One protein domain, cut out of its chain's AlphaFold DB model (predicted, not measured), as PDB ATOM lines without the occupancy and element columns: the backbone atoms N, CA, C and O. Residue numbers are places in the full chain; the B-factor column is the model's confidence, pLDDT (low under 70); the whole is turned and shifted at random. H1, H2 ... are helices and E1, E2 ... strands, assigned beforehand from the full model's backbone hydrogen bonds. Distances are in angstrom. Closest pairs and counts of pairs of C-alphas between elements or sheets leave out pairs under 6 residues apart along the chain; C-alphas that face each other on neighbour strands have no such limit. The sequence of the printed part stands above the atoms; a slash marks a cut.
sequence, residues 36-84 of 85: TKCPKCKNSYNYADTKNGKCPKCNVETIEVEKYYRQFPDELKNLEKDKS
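This is residues 36 to 84 of the 85 residues of an uncharacterized protein of Campylobacter concisus UNSW1 (UniProt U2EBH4). A small head of loops, residues 36 to 64, holds one short strand, E1, and from one end of it a helical arm leads off: H1 comes first, then H2 turns away from it at a corner. The far end of that arm, residues 78 to 84, sticks out. The printed part has 49 residues with one named strand and two named helices, in the order E1, H1, H2; the class is mostly helix, though just 20 residues, under half, are in named elements. It is only just compact, close to loose, with a radius of gyration of the C-alphas of 11.3 A, and elongated, spanning 34 by 18 by 15 A.

Start at Thr 36 and go on to E1, residues 44 to 46, which pairs with no named strand. Further along you reach H1, residues 65 to 71; its closest C-alpha pair with E1 is Ser 44 and Val 65, 7.8 A apart. Next comes H2, residues 73 to 82, close to H1 but not clearly touching it: the closest C-alphas, those of Tyr 69 and Leu 76, are 6.1 A apart. H1 and H2 run opposite ways at a steep tilt of 62 degrees. E1 and H2 are apart. In H1 and H2 every O i to N i+4 pair is within hydrogen-bond range.

Find C-alpha 44 at (42.745, -15.291, -39.705), where E1 begins; it is 7.1 A long. H1 begins at C-alpha 65, (46.351, -8.753, -37.485), and measures 10.0 A. H2, 15.0 A long, ends at C-alpha 82, (58.217, -20.844, -44.118).

Look at Asn 52 and Ser 84 for the two C-alphas farthest apart, 35.4 A. The printed part has no cut. The link from E1 to H1, residues 47 to 64, is long, and that from H1 to H2 is tight. Mean pLDDT of the printed part is 88.8; residues 82 and 84 are under 70.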
ATOM      1  N   THR A  36      41.273  -9.870 -39.155       94.00
ATOM      2  CA  THR A  36      41.494 -10.141 -37.741       94.00
ATOM      3  C   THR A  36      41.930 -11.580 -37.540       94.00
ATOM      4  O   THR A  36      41.720 -12.439 -38.391       94.00
ATOM      5  N   LYS A  37      42.567 -11.860 -36.411       95.06
ATOM      6  CA  LYS A  37      43.102 -13.165 -36.055       95.06
ATOM      7  C   LYS A  37      42.590 -13.572 -34.683       95.06
ATOM      8  O   LYS A  37      42.536 -12.773 -33.751       95.06
ATOM      9  N   CYS A  38      42.159 -14.822 -34.567       95.25
ATOM     10  CA  CYS A  38      41.683 -15.364 -33.303       95.25
ATOM     11  C   CYS A  38      42.880 -15.790 -32.433       95.25
ATOM     12  O   CYS A  38      43.636 -16.658 -32.868       95.25
ATOM     13  N   PRO A  39      43.034 -15.284 -31.196       94.50
ATOM     14  CA  PRO A  39      44.118 -15.690 -30.292       94.50
ATOM     15  C   PRO A  39      44.036 -17.154 -29.851       94.50
ATOM     16  O   PRO A  39      45.043 -17.743 -29.474       94.50
ATOM     17  N   LYS A  40      42.848 -17.767 -29.914       94.81
ATOM     18  CA  LYS A  40      42.636 -19.145 -29.455       94.81
ATOM     19  C   LYS A  40      42.938 -20.188 -30.531       94.81
ATOM     20  O   LYS A  40      43.660 -21.141 -30.267       94.81
ATOM     21  N   CYS A  41      42.361 -20.036 -31.725       94.31
ATOM     22  CA  CYS A  41      42.547 -20.995 -32.822       94.31
ATOM     23  C   CYS A  41      43.574 -20.553 -33.868       94.31
ATOM     24  O   CYS A  41      43.848 -21.318 -34.782       94.31
ATOM     25  N   LYS A  42      44.129 -19.337 -33.753       92.75
ATOM     26  CA  LYS A  42      45.177 -18.775 -34.626       92.75
ATOM     27  C   LYS A  42      44.779 -18.601 -36.098       92.75
ATOM     28  O   LYS A  42      45.603 -18.198 -36.918       92.75
ATOM     29  N   ASN A  43      43.512 -18.831 -36.440       92.38
ATOM     30  CA  ASN A  43      42.980 -18.551 -37.768       92.38
ATOM     31  C   ASN A  43      42.786 -17.048 -37.977       92.38
ATOM     32  O   ASN A  43      42.298 -16.341 -37.088       92.38
ATOM     33  N   SER A  44      43.113 -16.605 -39.188       92.56
ATOM     34  CA  SER A  44      42.745 -15.291 -39.705       92.56
ATOM     35  C   SER A  44      41.344 -15.334 -40.317       92.56
ATOM     36  O   SER A  44      40.947 -16.340 -40.904       92.56
ATOM     37  N   TYR A  45      40.611 -14.237 -40.184       93.12
ATOM     38  CA  TYR A  45      39.258 -14.031 -40.684       93.12
ATOM     39  C   TYR A  45      39.157 -12.630 -41.280       93.12
ATOM     40  O   TYR A  45      39.791 -11.701 -40.769       93.12
ATOM     41  N   ASN A  46      38.340 -12.453 -42.317       92.31
ATOM     42  CA  ASN A  46      37.889 -11.113 -42.674       92.31
ATOM     43  C   ASN A  46      36.998 -10.603 -41.532       92.31
ATOM     44  O   ASN A  46      36.201 -11.375 -40.992       92.31
ATOM     45  N   TYR A  47      37.125  -9.341 -41.123       89.12
ATOM     46  CA  TYR A  47      36.288  -8.808 -40.043       89.12
ATOM     47  C   TYR A  47      34.795  -8.924 -40.374       89.12
ATOM     48  O   TYR A  47      34.001  -9.218 -39.484       89.12
ATOM     49  N   ALA A  48      34.424  -8.793 -41.652       88.94
ATOM     50  CA  ALA A  48      33.050  -8.977 -42.120       88.94
ATOM     51  C   ALA A  48      32.494 -10.395 -41.867       88.94
ATOM     52  O   ALA A  48      31.291 -10.551 -41.670       88.94
ATOM     53  N   ASP A  49      33.362 -11.410 -41.807       90.38
ATOM     54  CA  ASP A  49      32.978 -12.804 -41.541       90.38
ATOM     55  C   ASP A  49      32.870 -13.109 -40.037       90.38
ATOM     56  O   ASP A  49      32.440 -14.193 -39.623       90.38
ATOM     57  N   THR A  50      33.303 -12.176 -39.187       89.62
ATOM     58  CA  THR A  50      33.228 -12.323 -37.732       89.62
ATOM     59  C   THR A  50      31.847 -11.936 -37.212       89.62
ATOM     60  O   THR A  50      31.156 -11.076 -37.757       89.62
ATOM     61  N   LYS A  51      31.432 -12.529 -36.090       89.38
ATOM     62  CA  LYS A  51      30.195 -12.124 -35.405       89.38
ATOM     63  C   LYS A  51      30.491 -10.922 -34.510       89.38
ATOM     64  O   LYS A  51      30.805 -11.106 -33.337       89.38
ATOM     65  N   ASN A  52      30.435  -9.711 -35.068       86.00
ATOM     66  CA  ASN A  52      30.772  -8.452 -34.382       86.00
ATOM     67  C   ASN A  52      32.195  -8.454 -33.789       86.00
ATOM     68  O   ASN A  52      32.385  -8.165 -32.609       86.00
ATOM     69  N   GLY A  53      33.198  -8.854 -34.575       86.88
ATOM     70  CA  GLY A  53      34.579  -8.967 -34.101       86.88
ATOM     71  C   GLY A  53      34.851 -10.207 -33.246       86.88
ATOM     72  O   GLY A  53      35.893 -10.276 -32.596       86.88
ATOM     73  N   LYS A  54      33.938 -11.190 -33.209       94.56
ATOM     74  CA  LYS A  54      34.151 -12.480 -32.532       94.56
ATOM     75  C   LYS A  54      34.389 -13.618 -33.511       94.56
ATOM     76  O   LYS A  54      33.719 -13.746 -34.537       94.56
ATOM     77  N   CYS A  55      35.310 -14.501 -33.138       94.62
ATOM     78  CA  CYS A  55      35.667 -15.678 -33.909       94.62
ATOM     79  C   CYS A  55      34.439 -16.592 -34.051       94.62
ATOM     80  O   CYS A  55      33.884 -17.008 -33.031       94.62
ATOM     81  N   PRO A  56      34.043 -16.989 -35.272       93.06
ATOM     82  CA  PRO A  56      32.841 -17.797 -35.486       93.06
ATOM     83  C   PRO A  56      32.947 -19.211 -34.896       93.06
ATOM     84  O   PRO A  56      31.926 -19.822 -34.597       93.06
ATOM     85  N   LYS A  57      34.171 -19.726 -34.707       94.25
ATOM     86  CA  LYS A  57      34.427 -21.054 -34.127       94.25
ATOM     87  C   LYS A  57      34.582 -21.017 -32.608       94.25
ATOM     88  O   LYS A  57      34.091 -21.897 -31.913       94.25
ATOM     89  N   CYS A  58      35.306 -20.024 -32.094       94.81
ATOM     90  CA  CYS A  58      35.695 -19.972 -30.684       94.81
ATOM     91  C   CYS A  58      34.821 -19.046 -29.832       94.81
ATOM     92  O   CYS A  58      34.914 -19.115 -28.612       94.81
ATOM     93  N   ASN A  59      34.028 -18.170 -30.459       94.56
ATOM     94  CA  ASN A  59      33.215 -17.135 -29.813       94.56
ATOM     95  C   ASN A  59      34.004 -16.188 -28.880       94.56
ATOM     96  O   ASN A  59      33.444 -15.595 -27.961       94.56
ATOM     97  N   VAL A  60      35.309 -16.043 -29.119       94.75
ATOM     98  CA  VAL A  60      36.191 -15.079 -28.441       94.75
ATOM     99  C   VAL A  60      36.462 -13.891 -29.353       94.75
ATOM    100  O   VAL A  60      36.333 -14.017 -30.573       94.75
ATOM    101  N   GLU A  61      36.853 -12.759 -28.779       94.62
ATOM    102  CA  GLU A  61      37.229 -11.579 -29.556       94.62
ATOM    103  C   GLU A  61      38.427 -11.871 -30.464       94.62
ATOM    104  O   GLU A  61      39.415 -12.498 -30.071       94.62
ATOM    105  N   THR A  62      38.301 -11.450 -31.718       94.31
ATOM    106  CA  THR A  62      39.385 -11.467 -32.696       94.31
ATOM    107  C   THR A  62      40.180 -10.177 -32.600       94.31
ATOM    108  O   THR A  62      39.633  -9.115 -32.312       94.31
ATOM    109  N   ILE A  63      41.472 -10.267 -32.879       93.56
ATOM    110  CA  ILE A  63      42.416  -9.163 -32.756       93.56
ATOM    111  C   ILE A  63      42.838  -8.751 -34.161       93.56
ATOM    112  O   ILE A  63      43.119  -9.603 -34.995       93.56
ATOM    113  N   GLU A  64      42.885  -7.455 -34.446       93.00
ATOM    114  CA  GLU A  64      43.469  -6.942 -35.690       93.00
ATOM    115  C   GLU A  64      44.865  -7.536 -35.927       93.00
ATOM    116  O   GLU A  64      45.668  -7.621 -34.999       93.00
ATOM    117  N   VAL A  65      45.151  -7.958 -37.161       90.19
ATOM    118  CA  VAL A  65      46.351  -8.753 -37.485       90.19
ATOM    119  C   VAL A  65      47.645  -8.092 -37.002       90.19
ATOM    120  O   VAL A  65      48.499  -8.759 -36.421       90.19
ATOM    121  N   GLU A  66      47.781  -6.777 -37.172       88.38
ATOM    122  CA  GLU A  66      48.970  -6.053 -36.716       88.38
ATOM    123  C   GLU A  66      49.109  -6.080 -35.183       88.38
ATOM    124  O   GLU A  66      50.185  -6.347 -34.647       88.38
ATOM    125  N   LYS A  67      48.003  -5.876 -34.459       90.62
ATOM    126  CA  LYS A  67      47.976  -5.958 -32.990       90.62
ATOM    127  C   LYS A  67      48.245  -7.379 -32.499       90.62
ATOM    128  O   LYS A  67      48.919  -7.542 -31.486       90.62
ATOM    129  N   TYR A  68      47.770  -8.390 -33.226       93.62
ATOM    130  CA  TYR A  68      48.026  -9.792 -32.913       93.62
ATOM    131  C   TYR A  68      49.527 -10.092 -32.924       93.62
ATOM    132  O   TYR A  68      50.052 -10.595 -31.937       93.62
ATOM    133  N   TYR A  69      50.254  -9.747 -33.990       92.75
ATOM    134  CA  TYR A  69      51.686 -10.067 -34.064       92.75
ATOM    135  C   TYR A  69      52.549  -9.235 -33.113       92.75
ATOM    136  O   TYR A  69      53.606  -9.698 -32.701       92.75
ATOM    137  N   ARG A  70      52.088  -8.055 -32.679       92.06
ATOM    138  CA  ARG A  70      52.730  -7.341 -31.561       92.06
ATOM    139  C   ARG A  70      52.628  -8.115 -30.241       92.06
ATOM    140  O   ARG A  70      53.540  -8.030 -29.428       92.06
ATOM    141  N   GLN A  71      51.539  -8.857 -30.026       92.44
ATOM    142  CA  GLN A  71      51.348  -9.707 -28.842       92.44
ATOM    143  C   GLN A  71      52.011 -11.084 -28.982       92.44
ATOM    144  O   GLN A  71      52.487 -11.634 -27.994       92.44
ATOM    145  N   PHE A  72      52.062 -11.626 -30.203       92.00
ATOM    146  CA  PHE A  72      52.620 -12.942 -30.526       92.00
ATOM    147  C   PHE A  72      53.729 -12.830 -31.593       92.00
ATOM    148  O   PHE A  72      53.570 -13.344 -32.705       92.00
ATOM    149  N   PRO A  73      54.857 -12.158 -31.291       89.75
ATOM    150  CA  PRO A  73      55.894 -11.863 -32.284       89.75
ATOM    151  C   PRO A  73      56.581 -13.117 -32.834       89.75
ATOM    152  O   PRO A  73      57.023 -13.131 -33.981       89.75
ATOM    153  N   ASP A  74      56.642 -14.197 -32.054       89.62
ATOM    154  CA  ASP A  74      57.277 -15.444 -32.485       89.62
ATOM    155  C   ASP A  74      56.483 -16.164 -33.583       89.62
ATOM    156  O   ASP A  74      57.066 -16.854 -34.417       89.62
ATOM    157  N   GLU A  75      55.161 -15.962 -33.658       85.31
ATOM    158  CA  GLU A  75      54.365 -16.501 -34.766       85.31
ATOM    159  C   GLU A  75      54.664 -15.801 -36.092       85.31
ATOM    160  O   GLU A  75      54.603 -16.445 -37.137       85.31
ATOM    161  N   LEU A  76      55.023 -14.514 -36.054       84.62
ATOM    162  CA  LEU A  76      55.410 -13.772 -37.253       84.62
ATOM    163  C   LEU A  76      56.725 -14.315 -37.829       84.62
ATOM    164  O   LEU A  76      56.797 -14.602 -39.021       84.62
ATOM    165  N   LYS A  77      57.718 -14.565 -36.964       79.75
ATOM    166  CA  LYS A  77      59.022 -15.123 -37.361       79.75
ATOM    167  C   LYS A  77      58.900 -16.497 -38.025       79.75
ATOM    168  O   LYS A  77      59.629 -16.797 -38.968       79.75
ATOM    169  N   ASN A  78      57.980 -17.336 -37.543       74.56
ATOM    170  CA  ASN A  78      57.746 -18.661 -38.123       74.56
ATOM    171  C   ASN A  78      57.140 -18.568 -39.534       74.56
ATOM    172  O   ASN A  78      57.566 -19.291 -40.427       74.56
ATOM    173  N   LEU A  79      56.217 -17.627 -39.761       77.56
ATOM    174  CA  LEU A  79      55.645 -17.353 -41.085       77.56
ATOM    175  C   LEU A  79      56.689 -16.865 -42.101       77.56
ATOM    176  O   LEU A  79      56.648 -17.259 -43.265       77.56
ATOM    177  N   GLU A  80      57.623 -16.014 -41.676       77.44
ATOM    178  CA  GLU A  80      58.702 -15.522 -42.543       77.44
ATOM    179  C   GLU A  80      59.681 -16.639 -42.923       77.44
ATOM    180  O   GLU A  80      60.127 -16.708 -44.069       77.44
ATOM    181  N   LYS A  81      59.960 -17.554 -41.988       71.88
ATOM    182  CA  LYS A  81      60.817 -18.720 -42.222       71.88
ATOM    183  C   LYS A  81      60.216 -19.674 -43.256       71.88
ATOM    184  O   LYS A  81      60.925 -20.075 -44.175       71.88
ATOM    185  N   ASP A  82      58.923 -19.982 -43.156       69.06
ATOM    186  CA  ASP A  82      58.217 -20.844 -44.118       69.06
ATOM    187  C   ASP A  82      58.150 -20.242 -45.535       69.06
ATOM    188  O   ASP A  82      58.090 -20.978 -46.512       69.06
ATOM    189  N   LYS A  83      58.213 -18.911 -45.678       71.19
ATOM    190  CA  LYS A  83      58.245 -18.243 -46.994       71.19
ATOM    191  C   LYS A  83      59.626 -18.275 -47.668       71.19
ATOM    192  O   LYS A  83      59.732 -17.965 -48.851       71.19
ATOM    193  N   SER A  84      60.678 -18.585 -46.913       60.94
ATOM    194  CA  SER A  84      62.071 -18.604 -47.389       60.94
ATOM    195  C   SER A  84      62.562 -19.983 -47.848       60.94
ATOM    196  O   SER A  84      63.740 -20.119 -48.180       60.94
TER     197      SER A  84